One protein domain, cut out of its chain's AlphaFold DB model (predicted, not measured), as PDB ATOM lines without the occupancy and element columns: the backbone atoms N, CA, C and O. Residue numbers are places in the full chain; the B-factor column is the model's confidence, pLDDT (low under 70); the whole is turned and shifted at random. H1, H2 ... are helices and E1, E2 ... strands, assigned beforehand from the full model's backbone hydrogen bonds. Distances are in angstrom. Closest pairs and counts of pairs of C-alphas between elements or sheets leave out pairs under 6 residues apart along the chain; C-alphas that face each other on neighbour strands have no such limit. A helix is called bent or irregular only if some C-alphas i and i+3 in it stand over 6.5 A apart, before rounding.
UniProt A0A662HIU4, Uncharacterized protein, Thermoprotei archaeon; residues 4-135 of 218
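This is residues 4 to 135 of the 218 residues of an uncharacterized protein of Thermoprotei archaeon (UniProt A0A662HIU4). A long, twisted sheet of four antiparallel strands has a helical hairpin, H1 and H2, laid lengthwise over one face, while its other face is bare of named helices. Helices and strands run nearly lengthwise and make the longest axis together; H2 meets the sheet with its residues 52 to 66. The printed part has 132 residues, with two named helices followed by four named strands, H1 H2 E1 E2 E3 E4, and the sheet's order is E1 E2 E3 E4. The class is mixed, helices and strands. The whole is only just loose, close to compact, with a radius of gyration of the C-alphas of 17.1 A, and only just a rod, spanning 59 by 29 by 20 A.

The sheet is a meander, each strand the antiparallel neighbour of the one before: E1, residues 67 to 82, E2, residues 85 to 98, E3, residues 104 to 117, and E4, residues 120 to 134. E1 and E2 form a hairpin at 165 degrees, with N 77 and O 89 within hydrogen-bond range at 3.0 A. E2 and E3 form a hairpin at 163 degrees, with N 90 and O 112 at 2.8 A. E3 and E4 form a hairpin at 165 degrees, with N 115 and O 122 at 2.8 A. The edge strands E1 and E4 are apart. From edge to edge the strands' lines turn by 46 degrees, and E4 bends by 55 degrees at residue 131. H1, residues 4 to 29, is on the sheet at a height of 6.5 A and lies over E3, running along the strands at 25 degrees to E3 on the local plane. It is only just not over E4, on which 2 of its C-alphas fall; the closest C-alphas of H1 and E4, those of Glu 19 and Tyr 123, are 5.3 A apart. H2, residues 34 to 66, is on the sheet at a height of 5.7 A, over E1 and slantwise to the strands at 39 degrees to E1 on the local plane; their closest C-alphas, those of Glu 60 and Val 69, are 6.3 A apart. H1 and H2 form a helical hairpin: they touch, closest at the C-alphas of Ala 29 and Ala 37, 4.6 A apart, with a shallow tilt of 9 degrees, opposite ways. H2 has a kink of 40 degrees near residue 60 and is irregular, with C-alphas 62 and 65 standing 9.4 A apart. Every O i to N i+4 pair is within hydrogen-bond range in H1, and 27 of 29 in H2.

H1 begins at C-alpha 4, (-17.632, -7.463, 17.515), and measures 37.1 A from first to last C-alpha. H2 measures 48.0 A and ends at C-alpha 66, (-25.127, -8.922, 26.296). E1 measures 41.4 A, E2 40.9 A, E3 41.6 A and E4 41.2 A, ending at C-alpha 134, (-26.023, 6.214, 26.519).

The two C-alphas farthest apart, those of Glu 33 and Pro 102, are 59.0 A apart. The printed part has no cut, and the five links between the elements are tight. The mean pLDDT of the printed part is 92.6, and residue 84 is under 70.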
ATOM      1  N   VAL A   4     -17.613  -8.304  18.715       93.75
ATOM      2  CA  VAL A   4     -17.632  -7.463  17.515       93.75
ATOM      3  C   VAL A   4     -17.093  -8.244  16.319       93.75
ATOM      4  O   VAL A   4     -17.739  -8.266  15.280       93.75
ATOM      5  N   GLY A   5     -16.002  -8.997  16.496       95.94
ATOM      6  CA  GLY A   5     -15.473  -9.857  15.432       95.94
ATOM      7  C   GLY A   5     -16.455 -10.945  14.976       95.94
ATOM      8  O   GLY A   5     -16.541 -11.239  13.793       95.94
ATOM      9  N   LYS A   6     -17.266 -11.510  15.884       96.50
ATOM     10  CA  LYS A   6     -18.328 -12.451  15.474       96.50
ATOM     11  C   LYS A   6     -19.463 -11.770  14.718       96.50
ATOM     12  O   LYS A   6     -20.060 -12.379  13.838       96.50
ATOM     13  N   ILE A   7     -19.808 -10.546  15.112       97.38
ATOM     14  CA  ILE A   7     -20.810  -9.750  14.404       97.38
ATOM     15  C   ILE A   7     -20.305  -9.478  12.986       97.38
ATOM     16  O   ILE A   7     -21.036  -9.731  12.038       97.38
ATOM     17  N   GLU A   8     -19.048  -9.060  12.834       97.56
ATOM     18  CA  GLU A   8     -18.404  -8.855  11.533       97.56
ATOM     19  C   GLU A   8     -18.475 -10.113  10.651       97.56
ATOM     20  O   GLU A   8     -18.963 -10.024   9.528       97.56
ATOM     21  N   GLU A   9     -18.145 -11.299  11.180       97.81
ATOM     22  CA  GLU A   9     -18.285 -12.579  10.454       97.81
ATOM     23  C   GLU A   9     -19.723 -12.818   9.938       97.81
ATOM     24  O   GLU A   9     -19.922 -13.232   8.792       97.81
ATOM     25  N   VAL A  10     -20.745 -12.530  10.756       98.06
ATOM     26  CA  VAL A  10     -22.159 -12.647  10.345       98.06
ATOM     27  C   VAL A  10     -22.504 -11.642   9.240       98.06
ATOM     28  O   VAL A  10     -23.224 -11.981   8.298       98.06
ATOM     29  N   LEU A  11     -21.989 -10.415   9.325       98.19
ATOM     30  CA  LEU A  11     -22.232  -9.358   8.340       98.19
ATOM     31  C   LEU A  11     -21.521  -9.631   7.003       98.19
ATOM     32  O   LEU A  11     -22.074  -9.331   5.941       98.19
ATOM     33  N   GLU A  12     -20.336 -10.240   7.023       98.12
ATOM     34  CA  GLU A  12     -19.640 -10.709   5.818       98.12
ATOM     35  C   GLU A  12     -20.403 -11.855   5.132       98.12
ATOM     36  O   GLU A  12     -20.584 -11.863   3.905       98.12
ATOM     37  N   GLU A  13     -20.905 -12.817   5.915       98.06
ATOM     38  CA  GLU A  13     -21.749 -13.903   5.405       98.06
ATOM     39  C   GLU A  13     -23.043 -13.347   4.789       98.06
ATOM     40  O   GLU A  13     -23.469 -13.780   3.710       98.06
ATOM     41  N   TYR A  14     -23.647 -12.349   5.434       98.06
ATOM     42  CA  TYR A  14     -24.807 -11.641   4.909       98.06
ATOM     43  C   TYR A  14     -24.505 -10.969   3.568       98.06
ATOM     44  O   TYR A  14     -25.231 -11.193   2.596       98.06
ATOM     45  N   ALA A  15     -23.423 -10.187   3.493       97.69
ATOM     46  CA  ALA A  15     -23.062  -9.456   2.286       97.69
ATOM     47  C   ALA A  15     -22.837 -10.400   1.099       97.69
ATOM     48  O   ALA A  15     -23.432 -10.223   0.032       97.69
ATOM     49  N   SER A  16     -22.048 -11.455   1.315       97.62
ATOM     50  CA  SER A  16     -21.756 -12.467   0.294       97.62
ATOM     51  C   SER A  16     -23.002 -13.253  -0.135       97.62
ATOM     52  O   SER A  16     -23.206 -13.511  -1.326       97.62
ATOM     53  N   THR A  17     -23.885 -13.603   0.806       97.62
ATOM     54  CA  THR A  17     -25.129 -14.322   0.501       97.62
ATOM     55  C   THR A  17     -26.111 -13.445  -0.272       97.62
ATOM     56  O   THR A  17     -26.661 -13.900  -1.280       97.62
ATOM     57  N   ARG A  18     -26.276 -12.181   0.135       97.00
ATOM     58  CA  ARG A  18     -27.081 -11.177  -0.574       97.00
ATOM     59  C   ARG A  18     -26.573 -10.977  -1.997       97.00
ATOM     60  O   ARG A  18     -27.359 -11.008  -2.942       97.00
ATOM     61  N   GLU A  19     -25.260 -10.836  -2.166       96.25
ATOM     62  CA  GLU A  19     -24.628 -10.708  -3.478       96.25
ATOM     63  C   GLU A  19     -24.928 -11.901  -4.387       96.25
ATOM     64  O   GLU A  19     -25.325 -11.720  -5.543       96.25
ATOM     65  N   ARG A  20     -24.789 -13.122  -3.860       96.56
ATOM     66  CA  ARG A  20     -25.081 -14.353  -4.598       96.56
ATOM     67  C   ARG A  20     -26.543 -14.422  -5.038       96.56
ATOM     68  O   ARG A  20     -26.782 -14.702  -6.211       96.56
ATOM     69  N   ILE A  21     -27.492 -14.134  -4.143       96.31
ATOM     70  CA  ILE A  21     -28.931 -14.131  -4.457       96.31
ATOM     71  C   ILE A  21     -29.217 -13.138  -5.586       96.31
ATOM     72  O   ILE A  21     -29.814 -13.498  -6.599       96.31
ATOM     73  N   VAL A  22     -28.735 -11.898  -5.469       94.81
ATOM     74  CA  VAL A  22     -28.983 -10.872  -6.491       94.81
ATOM     75  C   VAL A  22     -28.384 -11.264  -7.844       94.81
ATOM     76  O   VAL A  22     -29.039 -11.084  -8.872       94.81
ATOM     77  N   LYS A  23     -27.170 -11.831  -7.866       94.19
ATOM     78  CA  LYS A  23     -26.529 -12.311  -9.100       94.19
ATOM     79  C   LYS A  23     -27.299 -13.463  -9.737       94.19
ATOM     80  O   LYS A  23     -27.562 -13.416 -10.934       94.19
ATOM     81  N   GLU A  24     -27.667 -14.477  -8.960       94.44
ATOM     82  CA  GLU A  24     -28.359 -15.664  -9.467       94.44
ATOM     83  C   GLU A  24     -29.704 -15.302 -10.106       94.44
ATOM     84  O   GLU A  24     -29.967 -15.651 -11.259       94.44
ATOM     85  N   TYR A  25     -30.529 -14.548  -9.380       94.62
ATOM     86  CA  TYR A  25     -31.827 -14.104  -9.878       94.62
ATOM     87  C   TYR A  25     -31.672 -13.133 -11.052       94.62
ATOM     88  O   TYR A  25     -32.420 -13.219 -12.022       94.62
ATOM     89  N   GLY A  26     -30.662 -12.257 -11.015       90.75
ATOM     90  CA  GLY A  26     -30.354 -11.337 -12.108       90.75
ATOM     91  C   GLY A  26     -29.960 -12.044 -13.407       90.75
ATOM     92  O   GLY A  26     -30.438 -11.660 -14.471       90.75
ATOM     93  N   GLU A  27     -29.123 -13.085 -13.353       91.81
ATOM     94  CA  GLU A  27     -28.762 -13.866 -14.548       91.81
ATOM     95  C   GLU A  27     -29.946 -14.674 -15.088       91.81
ATOM     96  O   GLU A  27     -30.151 -14.722 -16.300       91.81
ATOM     97  N   ARG A  28     -30.762 -15.259 -14.203       92.12
ATOM     98  CA  ARG A  28     -31.983 -15.976 -14.598       92.12
ATOM     99  C   ARG A  28     -32.994 -15.040 -15.268       92.12
ATOM    100  O   ARG A  28     -33.515 -15.378 -16.324       92.12
ATOM    101  N   ALA A  29     -33.209 -13.845 -14.714       90.88
ATOM    102  CA  ALA A  29     -34.158 -12.864 -15.239       90.88
ATOM    103  C   ALA A  29     -33.792 -12.354 -16.645       90.88
ATOM    104  O   ALA A  29     -34.683 -12.073 -17.440       90.88
ATOM    105  N   LYS A  30     -32.499 -12.270 -16.999       89.12
ATOM    106  CA  LYS A  30     -32.058 -11.849 -18.348       89.12
ATOM    107  C   LYS A  30     -32.503 -12.792 -19.467       89.12
ATOM    108  O   LYS A  30     -32.514 -12.381 -20.624       89.12
ATOM    109  N   ALA A  31     -32.777 -14.052 -19.141       90.56
ATOM    110  CA  ALA A  31     -33.176 -15.073 -20.102       90.56
ATOM    111  C   ALA A  31     -34.703 -15.215 -20.237       90.56
ATOM    112  O   ALA A  31     -35.152 -16.053 -21.016       90.56
ATOM    113  N   LEU A  32     -35.472 -14.436 -19.473       93.00
ATOM    114  CA  LEU A  32     -36.928 -14.512 -19.402       93.00
ATOM    115  C   LEU A  32     -37.593 -13.351 -20.142       93.00
ATOM    116  O   LEU A  32     -36.998 -12.287 -20.336       93.00
ATOM    117  N   GLU A  33     -38.853 -13.558 -20.521       95.12
ATOM    118  CA  GLU A  33     -39.712 -12.471 -20.982       95.12
ATOM    119  C   GLU A  33     -40.041 -11.521 -19.826       95.12
ATOM    120  O   GLU A  33     -39.911 -11.862 -18.650       95.12
ATOM    121  N   TRP A  34     -40.458 -10.297 -20.154       93.12
ATOM    122  CA  TRP A  34     -40.575  -9.223 -19.165       93.12
ATOM    123  C   TRP A  34     -41.468  -9.580 -17.964       93.12
ATOM    124  O   TRP A  34     -41.065  -9.317 -16.835       93.12
ATOM    125  N   GLU A  35     -42.637 -10.191 -18.185       92.00
ATOM    126  CA  GLU A  35     -43.567 -10.559 -17.102       92.00
ATOM    127  C   GLU A  35     -42.958 -11.618 -16.166       92.00
ATOM    128  O   GLU A  35     -42.903 -11.409 -14.955       92.00
ATOM    129  N   GLU A  36     -42.396 -12.690 -16.724       94.31
ATOM    130  CA  GLU A  36     -41.732 -13.762 -15.967       94.31
ATOM    131  C   GLU A  36     -40.489 -13.246 -15.217       94.31
ATOM    132  O   GLU A  36     -40.202 -13.652 -14.089       94.31
ATOM    133  N   ALA A  37     -39.749 -12.311 -15.821       93.69
ATOM    134  CA  ALA A  37     -38.621 -11.655 -15.176       93.69
ATOM    135  C   ALA A  37     -39.066 -10.798 -13.981       93.69
ATOM    136  O   ALA A  37     -38.363 -10.768 -12.974       93.69
ATOM    137  N   GLN A  38     -40.208 -10.104 -14.063       93.31
ATOM    138  CA  GLN A  38     -40.732  -9.330 -12.930       93.31
ATOM    139  C   GLN A  38     -41.147 -10.235 -11.768       93.31
ATOM    140  O   GLN A  38     -40.790  -9.936 -10.630       93.31
ATOM    141  N   GLU A  39     -41.837 -11.345 -12.043       94.50
ATOM    142  CA  GLU A  39     -42.212 -12.326 -11.015       94.50
ATOM    143  C   GLU A  39     -40.972 -12.869 -10.297       94.50
ATOM    144  O   GLU A  39     -40.888 -12.836  -9.070       94.50
ATOM    145  N   LEU A  40     -39.944 -13.248 -11.059       95.19
ATOM    146  CA  LEU A  40     -38.692 -13.740 -10.495       95.19
ATOM    147  C   LEU A  40     -37.961 -12.684  -9.645       95.19
ATOM    148  O   LEU A  40     -37.347 -13.006  -8.629       95.19
ATOM    149  N   LEU A  41     -37.989 -11.411 -10.045       93.19
ATOM    150  CA  LEU A  41     -37.380 -10.337  -9.255       93.19
ATOM    151  C   LEU A  41     -38.171 -10.028  -7.977       93.19
ATOM    152  O   LEU A  41     -37.558  -9.610  -6.997       93.19
ATOM    153  N   ALA A  42     -39.483 -10.271  -7.959       95.00
ATOM    154  CA  ALA A  42     -40.273 -10.203  -6.734       95.00
ATOM    155  C   ALA A  42     -39.899 -11.344  -5.770       95.00
ATOM    156  O   ALA A  42     -39.621 -11.079  -4.603       95.00
ATOM    157  N   GLU A  43     -39.756 -12.580  -6.268       96.88
ATOM    158  CA  GLU A  43     -39.261 -13.718  -5.468       96.88
ATOM    159  C   GLU A  43     -37.872 -13.443  -4.868       96.88
ATOM    160  O   GLU A  43     -37.577 -13.818  -3.733       96.88
ATOM    161  N   ARG A  44     -36.992 -12.767  -5.624       96.38
ATOM    162  CA  ARG A  44     -35.684 -12.329  -5.119       96.38
ATOM    163  C   ARG A  44     -35.845 -11.422  -3.902       96.38
ATOM    164  O   ARG A  44     -35.108 -11.583  -2.934       96.38
ATOM    165  N   ASP A  45     -36.744 -10.446  -3.976       95.38
ATOM    166  CA  ASP A  45     -36.936  -9.463  -2.910       95.38
ATOM    167  C   ASP A  45     -37.545 -10.108  -1.661       95.38
ATOM    168  O   ASP A  45     -37.088  -9.821  -0.554       95.38
ATOM    169  N   GLU A  46     -38.462 -11.064  -1.831       97.19
ATOM    170  CA  GLU A  46     -38.945 -11.914  -0.735       97.19
ATOM    171  C   GLU A  46     -37.792 -12.688  -0.082       97.19
ATOM    172  O   GLU A  46     -37.607 -12.621   1.135       97.19
ATOM    173  N   ARG A  47     -36.936 -13.339  -0.882       97.31
ATOM    174  CA  ARG A  47     -35.786 -14.091  -0.357       97.31
ATOM    175  C   ARG A  47     -34.764 -13.201   0.354       97.31
ATOM    176  O   ARG A  47     -34.109 -13.647   1.296       97.31
ATOM    177  N   LEU A  48     -34.587 -11.957  -0.091       96.56
ATOM    178  CA  LEU A  48     -33.737 -10.990   0.604       96.56
ATOM    179  C   LEU A  48     -34.334 -10.575   1.953       96.56
ATOM    180  O   LEU A  48     -33.572 -10.419   2.903       96.56
ATOM    181  N   GLY A  49     -35.661 -10.455   2.052       96.44
ATOM    182  CA  GLY A  49     -36.349 -10.245   3.327       96.44
ATOM    183  C   GLY A  49     -36.137 -11.412   4.296       96.44
ATOM    184  O   GLY A  49     -35.733 -11.199   5.435       96.44
ATOM    185  N   GLU A  50     -36.293 -12.653   3.824       97.81
ATOM    186  CA  GLU A  50     -36.000 -13.851   4.628       97.81
ATOM    187  C   GLU A  50     -34.540 -13.886   5.103       97.81
ATOM    188  O   GLU A  50     -34.264 -14.229   6.251       97.81
ATOM    189  N   LEU A  51     -33.595 -13.507   4.237       97.75
ATOM    190  CA  LEU A  51     -32.182 -13.421   4.601       97.75
ATOM    191  C   LEU A  51     -31.941 -12.389   5.714       97.75
ATOM    192  O   LEU A  51     -31.133 -12.639   6.605       97.75
ATOM    193  N   GLU A  52     -32.610 -11.236   5.671       96.25
ATOM    194  CA  GLU A  52     -32.500 -10.226   6.728       96.25
ATOM    195  C   GLU A  52     -33.029 -10.768   8.068       96.25
ATOM    196  O   GLU A  52     -32.360 -10.612   9.089       96.25
ATOM    197  N   GLU A  53     -34.140 -11.511   8.069       97.25
ATOM    198  CA  GLU A  53     -34.636 -12.192   9.274       97.25
ATOM    199  C   GLU A  53     -33.670 -13.271   9.796       97.25
ATOM    200  O   GLU A  53     -33.475 -13.407  11.008       97.25
ATOM    201  N   GLU A  54     -33.066 -14.060   8.901       97.62
ATOM    202  CA  GLU A  54     -32.056 -15.068   9.249       97.62
ATOM    203  C   GLU A  54     -30.834 -14.416   9.918       97.62
ATOM    204  O   GLU A  54     -30.311 -14.935  10.907       97.62
ATOM    205  N   VAL A  55     -30.390 -13.264   9.409       97.50
ATOM    206  CA  VAL A  55     -29.253 -12.516   9.959       97.50
ATOM    207  C   VAL A  55     -29.573 -11.914  11.315       97.50
ATOM    208  O   VAL A  55     -28.760 -12.054  12.226       97.50
ATOM    209  N   VAL A  56     -30.751 -11.311  11.485       97.81
ATOM    210  CA  VAL A  56     -31.191 -10.791  12.789       97.81
ATOM    211  C   VAL A  56     -31.149 -11.896  13.845       97.81
ATOM    212  O   VAL A  56     -30.537 -11.701  14.891       97.81
ATOM    213  N   LYS A  57     -31.668 -13.092  13.543       97.69
ATOM    214  CA  LYS A  57     -31.612 -14.241  14.467       97.69
ATOM    215  C   LYS A  57     -30.180 -14.671  14.789       97.69
ATOM    216  O   LYS A  57     -29.854 -14.905  15.949       97.69
ATOM    217  N   LYS A  58     -29.296 -14.739  13.787       97.88
ATOM    218  CA  LYS A  58     -27.870 -15.042  14.014       97.88
ATOM    219  C   LYS A  58     -27.202 -13.997  14.910       97.88
ATOM    220  O   LYS A  58     -26.412 -14.352  15.781       97.88
ATOM    221  N   LEU A  59     -27.517 -12.716  14.718       97.69
ATOM    222  CA  LEU A  59     -27.011 -11.638  15.566       97.69
ATOM    223  C   LEU A  59     -27.539 -11.770  16.999       97.69
ATOM    224  O   LEU A  59     -26.753 -11.657  17.936       97.69
ATOM    225  N   GLU A  60     -28.824 -12.081  17.185       97.25
ATOM    226  CA  GLU A  60     -29.410 -12.351  18.504       97.25
ATOM    227  C   GLU A  60     -28.702 -13.515  19.215       97.25
ATOM    228  O   GLU A  60     -28.392 -13.411  20.402       97.25
ATOM    229  N   GLU A  61     -28.367 -14.595  18.502       96.81
ATOM    230  CA  GLU A  61     -27.605 -15.728  19.048       96.81
ATOM    231  C   GLU A  61     -26.166 -15.346  19.436       96.81
ATOM    232  O   GLU A  61     -25.653 -15.783  20.470       96.81
ATOM    233  N   VAL A  62     -25.501 -14.532  18.611       96.31
ATOM    234  CA  VAL A  62     -24.130 -14.056  18.852       96.31
ATOM    235  C   VAL A  62     -24.069 -13.122  20.061       96.31
ATOM    236  O   VAL A  62     -23.129 -13.210  20.860       96.31
ATOM    237  N   ILE A  63     -25.059 -12.238  20.187       95.12
ATOM    238  CA  ILE A  63     -25.135 -11.209  21.225       95.12
ATOM    239  C   ILE A  63     -25.634 -11.800  22.548       95.12
ATOM    240  O   ILE A  63     -25.069 -11.518  23.610       95.12
ATOM    241  N   GLY A  64     -26.659 -12.652  22.496       93.25
ATOM    242  CA  GLY A  64     -27.329 -13.198  23.672       93.25
ATOM    243  C   GLY A  64     -27.839 -12.095  24.605       93.25
ATOM    244  O   GLY A  64     -28.319 -11.056  24.171       93.25
ATOM    245  N   GLU A  65     -27.678 -12.285  25.916       90.94
ATOM    246  CA  GLU A  65     -28.104 -11.313  26.941       90.94
ATOM    247  C   GLU A  65     -27.185 -10.079  27.050       90.94
ATOM    248  O   GLU A  65     -27.393  -9.212  27.898       90.94
ATOM    249  N   ARG A  66     -26.135  -9.993  26.223       89.38
ATOM    250  CA  ARG A  66     -25.127  -8.922  26.296       89.38
ATOM    251  C   ARG A  66     -25.497  -7.685  25.490       89.38
ATOM    252  O   ARG A  66     -24.658  -6.806  25.348       89.38
ATOM    253  N   GLY A  67     -26.691  -7.623  24.922       91.19
ATOM    254  CA  GLY A  67     -27.081  -6.509  24.079       91.19
ATOM    255  C   GLY A  67     -28.479  -6.658  23.512       91.19
ATOM    256  O   GLY A  67     -29.257  -7.512  23.937       91.19
ATOM    257  N   LYS A  68     -28.778  -5.816  22.528       92.81
ATOM    258  CA  LYS A  68     -30.036  -5.797  21.787       92.81
ATOM    259  C   LYS A  68     -29.752  -5.560  20.308       92.81
ATOM    260  O   LYS A  68     -29.053  -4.608  19.961       92.81
ATOM    261  N   VAL A  69     -30.314  -6.399  19.439       95.75
ATOM    262  CA  VAL A  69     -30.287  -6.176  17.986       95.75
ATOM    263  C   VAL A  69     -31.240  -5.039  17.626       95.75
ATOM    264  O   VAL A  69     -32.346  -4.959  18.161       95.75
ATOM    265  N   LEU A  70     -30.785  -4.153  16.742       93.94
ATOM    266  CA  LEU A  70     -31.560  -3.022  16.231       93.94
ATOM    267  C   LEU A  70     -31.849  -3.213  14.739       93.94
ATOM    268  O   LEU A  70     -33.008  -3.211  14.345       93.94
ATOM    269  N   TRP A  71     -30.807  -3.475  13.943       95.50
ATOM    270  CA  TRP A  71     -30.893  -3.706  12.497       95.50
ATOM    271  C   TRP A  71     -31.655  -2.605  11.736       95.50
ATOM    272  O   TRP A  71     -32.689  -2.831  11.109       95.50
ATOM    273  N   GLU A  72     -31.127  -1.382  11.784       93.31
ATOM    274  CA  GLU A  72     -31.781  -0.191  11.234       93.31
ATOM    275  C   GLU A  72     -30.896   0.491  10.186       93.31
ATOM    276  O   GLU A  72     -29.746   0.834  10.458       93.31
ATOM    277  N   CYS A  73     -31.427   0.728   8.983       90.62
ATOM    278  CA  CYS A  73     -30.751   1.532   7.962       90.62
ATOM    279  C   CYS A  73     -30.940   3.019   8.273       90.62
ATOM    280  O   CYS A  73     -32.055   3.535   8.186       90.62
ATOM    281  N   VAL A  74     -29.850   3.713   8.590       88.38
ATOM    282  CA  VAL A  74     -29.886   5.114   9.047       88.38
ATOM    283  C   VAL A  74     -29.334   6.102   8.031       88.38
ATOM    284  O   VAL A  74     -29.679   7.279   8.075       88.38
ATOM    285  N   ASP A  75     -28.524   5.630   7.084       86.25
ATOM    286  CA  ASP A  75     -28.112   6.426   5.934       86.25
ATOM    287  C   ASP A  75     -27.924   5.544   4.699       86.25
ATOM    288  O   ASP A  75     -27.495   4.392   4.778       86.25
ATOM    289  N   SER A  76     -28.254   6.099   3.540       89.00
ATOM    290  CA  SER A  76     -27.994   5.487   2.245       89.00
ATOM    291  C   SER A  76     -27.809   6.592   1.218       89.00
ATOM    292  O   SER A  76     -28.783   7.230   0.809       89.00
ATOM    293  N   HIS A  77     -26.581   6.779   0.738       87.19
ATOM    294  CA  HIS A  77     -26.282   7.802  -0.255       87.19
ATOM    295  C   HIS A  77     -25.652   7.210  -1.515       87.19
ATOM    296  O   HIS A  77     -24.748   6.371  -1.483       87.19
ATOM    297  N   GLU A  78     -26.117   7.688  -2.665       85.81
ATOM    298  CA  GLU A  78     -25.514   7.389  -3.958       85.81
ATOM    299  C   GLU A  78     -24.466   8.460  -4.274       85.81
ATOM    300  O   GLU A  78     -24.770   9.651  -4.257       85.81
ATOM    301  N   TYR A  79     -23.217   8.057  -4.515       83.62
ATOM    302  CA  TYR A  79     -22.108   8.999  -4.757       83.62
ATOM    303  C   TYR A  79     -21.539   8.950  -6.173       83.62
ATOM    304  O   TYR A  79     -20.704   9.775  -6.540       83.62
ATOM    305  N   ALA A  80     -21.996   8.007  -6.986       78.38
ATOM    306  CA  ALA A  80     -21.644   7.920  -8.391       78.38
ATOM    307  C   ALA A  80     -22.808   7.280  -9.142       78.38
ATOM    308  O   ALA A  80     -23.189   6.165  -8.803       78.38
ATOM    309  N   SER A  81     -23.348   7.991 -10.139       76.38
ATOM    310  CA  SER A  81     -24.480   7.550 -10.963       76.38
ATOM    311  C   SER A  81     -24.361   8.018 -12.415       76.38
ATOM    312  O   SER A  81     -24.019   9.177 -12.670       76.38
ATOM    313  N   GLY A  82     -24.675   7.148 -13.375       73.00
ATOM    314  CA  GLY A  82     -24.806   7.486 -14.795       73.00
ATOM    315  C   GLY A  82     -25.087   6.256 -15.661       73.00
ATOM    316  O   GLY A  82     -25.491   5.216 -15.146       73.00
ATOM    317  N   MET A  83     -24.922   6.355 -16.990       72.56
ATOM    318  CA  MET A  83     -25.297   5.262 -17.907       72.56
ATOM    319  C   MET A  83     -24.538   3.965 -17.589       72.56
ATOM    320  O   MET A  83     -23.389   3.781 -17.990       72.56
ATOM    321  N   GLY A  84     -25.222   3.061 -16.882       67.19
ATOM    322  CA  GLY A  84     -24.724   1.744 -16.505       67.19
ATOM    323  C   GLY A  84     -23.817   1.711 -15.275       67.19
ATOM    324  O   GLY A  84     -23.132   0.709 -15.112       67.19
ATOM    325  N   PHE A  85     -23.775   2.743 -14.427       79.44
ATOM    326  CA  PHE A  85     -23.001   2.698 -13.182       79.44
ATOM    327  C   PHE A  85     -23.766   3.324 -12.017       79.44
ATOM    328  O   PHE A  85     -24.285   4.431 -12.152       79.44
ATOM    329  N   SER A  86     -23.801   2.635 -10.878       86.19
ATOM    330  CA  SER A  86     -24.214   3.213  -9.601       86.19
ATOM    331  C   SER A  86     -23.409   2.649  -8.430       86.19
ATOM    332  O   SER A  86     -23.135   1.447  -8.369       86.19
ATOM    333  N   HIS A  87     -23.028   3.525  -7.498       89.00
ATOM    334  CA  HIS A  87     -22.426   3.162  -6.216       89.00
ATOM    335  C   HIS A  87     -23.216   3.792  -5.073       89.00
ATOM    336  O   HIS A  87     -23.395   5.011  -5.029       89.00
ATOM    337  N   THR A  88     -23.661   2.956  -4.142       92.00
ATOM    338  CA  THR A  88     -24.427   3.356  -2.963       92.00
ATOM    339  C   THR A  88     -23.682   2.905  -1.714       92.00
ATOM    340  O   THR A  88     -23.383   1.717  -1.589       92.00
ATOM    341  N   ALA A  89     -23.392   3.840  -0.812       92.81
ATOM    342  CA  ALA A  89     -22.957   3.537   0.548       92.81
ATOM    343  C   ALA A  89     -24.201   3.426   1.436       92.81
ATOM    344  O   ALA A  89     -25.094   4.265   1.331       92.81
ATOM    345  N   ILE A  90     -24.274   2.382   2.258       95.50
ATOM    346  CA  ILE A  90     -25.407   2.057   3.127       95.50
ATOM    347  C   ILE A  90     -24.857   1.880   4.538       95.50
ATOM    348  O   ILE A  90     -24.002   1.026   4.756       95.50
ATOM    349  N   THR A  91     -25.354   2.661   5.487       95.94
ATOM    350  CA  THR A  91     -24.934   2.623   6.890       95.94
ATOM    351  C   THR A  91     -26.078   2.081   7.732       95.94
ATOM    352  O   THR A  91     -27.192   2.614   7.695       95.94
ATOM    353  N   LEU A  92     -25.796   1.037   8.510       96.44
ATOM    354  CA  LEU A  92     -26.738   0.438   9.444       96.44
ATOM    355  C   LEU A  92     -26.270   0.572  10.891       96.44
ATOM    356  O   LEU A  92     -25.081   0.439  11.191       96.44
ATOM    357  N   ILE A  93     -27.236   0.752  11.788       96.06
ATOM    358  CA  ILE A  93     -27.092   0.408  13.200       96.06
ATOM    359  C   ILE A  93     -27.417  -1.078  13.334       96.06
ATOM    360  O   ILE A  93     -28.516  -1.516  13.004       96.06
ATOM    361  N   VAL A  94     -26.463  -1.862  13.829       97.25
ATOM    362  CA  VAL A  94     -26.602  -3.319  13.927       97.25
ATOM    363  C   VAL A  94     -27.189  -3.704  15.280       97.25
ATOM    364  O   VAL A  94     -28.235  -4.348  15.350       97.25
ATOM    365  N   CYS A  95     -26.538  -3.289  16.364       95.88
ATOM    366  CA  CYS A  95     -26.947  -3.618  17.724       95.88
ATOM    367  C   CYS A  95     -26.336  -2.664  18.750       95.88
ATOM    368  O   CYS A  95     -25.309  -2.041  18.487       95.88
ATOM    369  N   ASP A  96     -26.907  -2.654  19.948       94.81
ATOM    370  CA  ASP A  96     -26.293  -2.072  21.139       94.81
ATOM    371  C   ASP A  96     -25.770  -3.197  22.041       94.81
ATOM    372  O   ASP A  96     -26.496  -4.140  22.352       94.81
ATOM    373  N   LEU A  97     -24.506  -3.113  22.456       94.38
ATOM    374  CA  LEU A  97     -23.854  -4.063  23.358       94.38
ATOM    375  C   LEU A  97     -23.704  -3.447  24.749       94.38
ATOM    376  O   LEU A  97     -23.117  -2.378  24.905       94.38
ATOM    377  N   TRP A  98     -24.194  -4.130  25.774       90.25
ATOM    378  CA  TRP A  98     -24.093  -3.692  27.160       90.25
ATOM    379  C   TRP A  98     -22.641  -3.682  27.624       90.25
ATOM    380  O   TRP A  98     -21.878  -4.622  27.390       90.25
ATOM    381  N   THR A  99     -22.265  -2.592  28.288       87.75
ATOM    382  CA  THR A  99     -20.925  -2.413  28.846       87.75
ATOM    383  C   THR A  99     -20.947  -2.572  30.360       87.75
ATOM    384  O   THR A  99     -21.994  -2.476  30.995       87.75
ATOM    385  N   ASP A 100     -19.767  -2.747  30.955       84.69
ATOM    386  CA  ASP A 100     -19.615  -2.744  32.416       84.69
ATOM    387  C   ASP A 100     -19.867  -1.355  33.034       84.69
ATOM    388  O   ASP A 100     -19.999  -1.223  34.252       84.69
ATOM    389  N   LYS A 101     -19.903  -0.301  32.209       83.31
ATOM    390  CA  LYS A 101     -20.174   1.063  32.649       83.31
ATOM    391  C   LYS A 101     -21.696   1.282  32.683       83.31
ATOM    392  O   LYS A 101     -22.344   1.188  31.637       83.31
ATOM    393  N   PRO A 102     -22.276   1.589  33.861       79.44
ATOM    394  CA  PRO A 102     -23.713   1.804  33.991       79.44
ATOM    395  C   PRO A 102     -24.219   2.890  33.041       79.44
ATOM    396  O   PRO A 102     -23.585   3.936  32.896       79.44
ATOM    397  N   GLY A 103     -25.364   2.633  32.411       82.44
ATOM    398  CA  GLY A 103     -26.027   3.588  31.528       82.44
ATOM    399  C   GLY A 103     -25.367   3.823  30.179       82.44
ATOM    400  O   GLY A 103     -25.730   4.772  29.487       82.44
ATOM    401  N   THR A 104     -24.418   2.976  29.780       88.12
ATOM    402  CA  THR A 104     -23.768   3.063  28.470       88.12
ATOM    403  C   THR A 104     -23.728   1.723  27.753       88.12
ATOM    404  O   THR A 104     -23.479   0.674  28.352       88.12
ATOM    405  N   ALA A 105     -23.926   1.786  26.441       91.81
ATOM    406  CA  ALA A 105     -23.791   0.683  25.510       91.81
ATOM    407  C   ALA A 105     -22.738   1.018  24.445       91.81
ATOM    408  O   ALA A 105     -22.467   2.186  24.161       91.81
ATOM    409  N   LEU A 106     -22.151  -0.006  23.837       94.31
ATOM    410  CA  LEU A 106     -21.400   0.118  22.595       94.31
ATOM    411  C   LEU A 106     -22.347  -0.157  21.435       94.31
ATOM    412  O   LEU A 106     -22.746  -1.299  21.212       94.31
ATOM    413  N   ARG A 107     -22.693   0.889  20.691       95.12
ATOM    414  CA  ARG A 107     -23.437   0.760  19.445       95.12
ATOM    415  C   ARG A 107     -22.513   0.252  18.359       95.12
ATOM    416  O   ARG A 107     -21.483   0.872  18.100       95.12
ATOM    417  N   VAL A 108     -22.889  -0.852  17.730       96.94
ATOM    418  CA  VAL A 108     -22.190  -1.433  16.585       96.94
ATOM    419  C   VAL A 108     -22.821  -0.904  15.307       96.94
ATOM    420  O   VAL A 108     -24.030  -1.020  15.095       96.94
ATOM    421  N   TRP A 109     -21.976  -0.350  14.454       97.44
ATOM    422  CA  TRP A 109     -22.323   0.187  13.151       97.44
ATOM    423  C   TRP A 109     -21.699  -0.667  12.058       97.44
ATOM    424  O   TRP A 109     -20.615  -1.218  12.245       97.44
ATOM    425  N   ALA A 110     -22.365  -0.736  10.911       97.94
ATOM    426  CA  ALA A 110     -21.836  -1.396   9.728       97.94
ATOM    427  C   ALA A 110     -22.068  -0.536   8.490       97.94
ATOM    428  O   ALA A 110     -23.163  -0.002   8.291       97.94
ATOM    429  N   GLN A 111     -21.052  -0.438   7.639       97.56
ATOM    430  CA  GLN A 111     -21.159   0.198   6.335       97.56
ATOM    431  C   GLN A 111     -21.018  -0.843   5.233       97.56
ATOM    432  O   GLN A 111     -20.055  -1.603   5.194       97.56
ATOM    433  N   PHE A 112     -21.968  -0.841   4.306       97.31
ATOM    434  CA  PHE A 112     -21.942  -1.658   3.105       97.31
ATOM    435  C   PHE A 112     -21.854  -0.776   1.870       97.31
ATOM    436  O   PHE A 112     -22.509   0.264   1.776       97.31
ATOM    437  N   ARG A 113     -21.140  -1.255   0.857       95.50
ATOM    438  CA  ARG A 113     -21.201  -0.700  -0.489       95.50
ATOM    439  C   ARG A 113     -21.957  -1.637  -1.401       95.50
ATOM    440  O   ARG A 113     -21.562  -2.780  -1.624       95.50
ATOM    441  N   ARG A 114     -22.992  -1.090  -2.029       94.31
ATOM    442  CA  ARG A 114     -23.673  -1.690  -3.173       94.31
ATOM    443  C   ARG A 114     -23.164  -1.038  -4.448       94.31
ATOM    444  O   ARG A 114     -23.253   0.178  -4.600       94.31
ATOM    445  N   SER A 115     -22.676  -1.839  -5.385       91.81
ATOM    446  CA  SER A 115     -22.233  -1.362  -6.698       91.81
ATOM    447  C   SER A 115     -22.944  -2.112  -7.811       91.81
ATOM    448  O   SER A 115     -23.038  -3.335  -7.772       91.81
ATOM    449  N   ALA A 116     -23.428  -1.385  -8.810       87.69
ATOM    450  CA  ALA A 116     -24.007  -1.945 -10.023       87.69
ATOM    451  C   ALA A 116     -23.361  -1.264 -11.234       87.69
ATOM    452  O   ALA A 116     -23.748  -0.165 -11.625       87.69
ATOM    453  N   VAL A 117     -22.339  -1.899 -11.811       83.50
ATOM    454  CA  VAL A 117     -21.510  -1.322 -12.881       83.50
ATOM    455  C   VAL A 117     -21.486  -2.260 -14.083       83.50
ATOM    456  O   VAL A 117     -20.984  -3.377 -14.006       83.50
ATOM    457  N   TYR A 118     -22.043  -1.817 -15.209       79.56
ATOM    458  CA  TYR A 118     -22.139  -2.552 -16.474       79.56
ATOM    459  C   TYR A 118     -22.649  -3.993 -16.307       79.56
ATOM    460  O   TYR A 118     -22.086  -4.941 -16.854       79.56
ATOM    461  N   GLY A 119     -23.707  -4.164 -15.510       73.81
ATOM    462  CA  GLY A 119     -24.304  -5.472 -15.228       73.81
ATOM    463  C   GLY A 119     -23.533  -6.327 -14.220       73.81
ATOM    464  O   GLY A 119     -23.954  -7.448 -13.948       73.81
ATOM    465  N   ARG A 120     -22.437  -5.819 -13.640       83.94
ATOM    466  CA  ARG A 120     -21.774  -6.427 -12.481       83.94
ATOM    467  C   ARG A 120     -22.357  -5.847 -11.206       83.94
ATOM    468  O   ARG A 120     -22.339  -4.633 -11.018       83.94
ATOM    469  N   TYR A 121     -22.853  -6.729 -10.352       89.94
ATOM    470  CA  TYR A 121     -23.327  -6.396  -9.019       89.94
ATOM    471  C   TYR A 121     -22.256  -6.757  -7.985       89.94
ATOM    472  O   TYR A 121     -21.664  -7.830  -8.089       89.94
ATOM    473  N   GLU A 122     -22.033  -5.888  -7.006       94.44
ATOM    474  CA  GLU A 122     -21.254  -6.163  -5.796       94.44
ATOM    475  C   GLU A 122     -22.027  -5.651  -4.581       94.44
ATOM    476  O   GLU A 122     -22.625  -4.570  -4.631       94.44
ATOM    477  N   TYR A 123     -21.987  -6.407  -3.487       96.06
ATOM    478  CA  TYR A 123     -22.480  -5.983  -2.183       96.06
ATOM    479  C   TYR A 123     -21.461  -6.416  -1.136       96.06
ATOM    480  O   TYR A 123     -21.260  -7.608  -0.926       96.06
ATOM    481  N   VAL A 124     -20.758  -5.447  -0.558       96.75
ATOM    482  CA  VAL A 124     -19.549  -5.691   0.237       96.75
ATOM    483  C   VAL A 124     -19.674  -4.960   1.563       96.75
ATOM    484  O   VAL A 124     -20.093  -3.804   1.573       96.75
ATOM    485  N   LEU A 125     -19.311  -5.627   2.657       97.81
ATOM    486  CA  LEU A 125     -19.084  -4.983   3.949       97.81
ATOM    487  C   LEU A 125     -17.775  -4.187   3.864       97.81
ATOM    488  O   LEU A 125     -16.730  -4.757   3.556       97.81
ATOM    489  N   GLU A 126     -17.838  -2.874   4.060       96.75
ATOM    490  CA  GLU A 126     -16.670  -1.992   3.982       96.75
ATOM    491  C   GLU A 126     -16.035  -1.745   5.344       96.75
ATOM    492  O   GLU A 126     -14.809  -1.710   5.432       96.75
ATOM    493  N   ASP A 127     -16.854  -1.563   6.381       96.56
ATOM    494  CA  ASP A 127     -16.364  -1.264   7.724       96.56
ATOM    495  C   ASP A 127     -17.371  -1.673   8.805       96.56
ATOM    496  O   ASP A 127     -18.589  -1.670   8.580       96.56
ATOM    497  N   VAL A 128     -16.842  -1.975   9.989       97.38
ATOM    498  CA  VAL A 128     -17.587  -2.208  11.229       97.38
ATOM    499  C   VAL A 128     -16.892  -1.431  12.337       97.38
ATOM    500  O   VAL A 128     -15.715  -1.640  12.624       97.38
ATOM    501  N   TRP A 129     -17.627  -0.550  13.008       96.56
ATOM    502  CA  TRP A 129     -17.077   0.242  14.106       96.56
ATOM    503  C   TRP A 129     -18.049   0.337  15.273       96.56
ATOM    504  O   TRP A 129     -19.242   0.053  15.159       96.56
ATOM    505  N   THR A 130     -17.520   0.750  16.421       95.62
ATOM    506  CA  THR A 130     -18.298   0.904  17.649       95.62
ATOM    507  C   THR A 130     -18.251   2.330  18.168       95.62
ATOM    508  O   THR A 130     -17.197   2.966  18.138       95.62
ATOM    509  N   GLU A 131     -19.359   2.793  18.735       93.12
ATOM    510  CA  GLU A 131     -19.450   4.076  19.431       93.12
ATOM    511  C   GLU A 131     -20.097   3.895  20.808       93.12
ATOM    512  O   GLU A 131     -21.062   3.150  20.953       93.12
ATOM    513  N   GLU A 132     -19.582   4.580  21.834       91.25
ATOM    514  CA  GLU A 132     -20.212   4.584  23.158       91.25
ATOM    515  C   GLU A 132     -21.439   5.504  23.163       91.25
ATOM    516  O   GLU A 132     -21.322   6.733  23.091       91.25
ATOM    517  N   VAL A 133     -22.614   4.906  23.326       90.25
ATOM    518  CA  VAL A 133     -23.903   5.596  23.400       90.25
ATOM    519  C   VAL A 133     -24.510   5.432  24.793       90.25
ATOM    520  O   VAL A 133     -24.288   4.412  25.451       90.25
ATOM    521  N   PRO A 134     -25.252   6.422  25.305       88.56
ATOM    522  CA  PRO A 134     -26.023   6.214  26.519       88.56
ATOM    523  C   PRO A 134     -27.202   5.278  26.261       88.56
ATOM    524  O   PRO A 134     -27.818   5.322  25.196       88.56
ATOM    525  N   ILE A 135     -27.531   4.460  27.256       86.75
ATOM    526  CA  ILE A 135     -28.747   3.649  27.240       86.75
ATOM    527  C   ILE A 135     -29.924   4.584  27.509       86.75
ATOM    528  O   ILE A 135     -29.917   5.300  28.511       86.75
TER     529      ILE A 135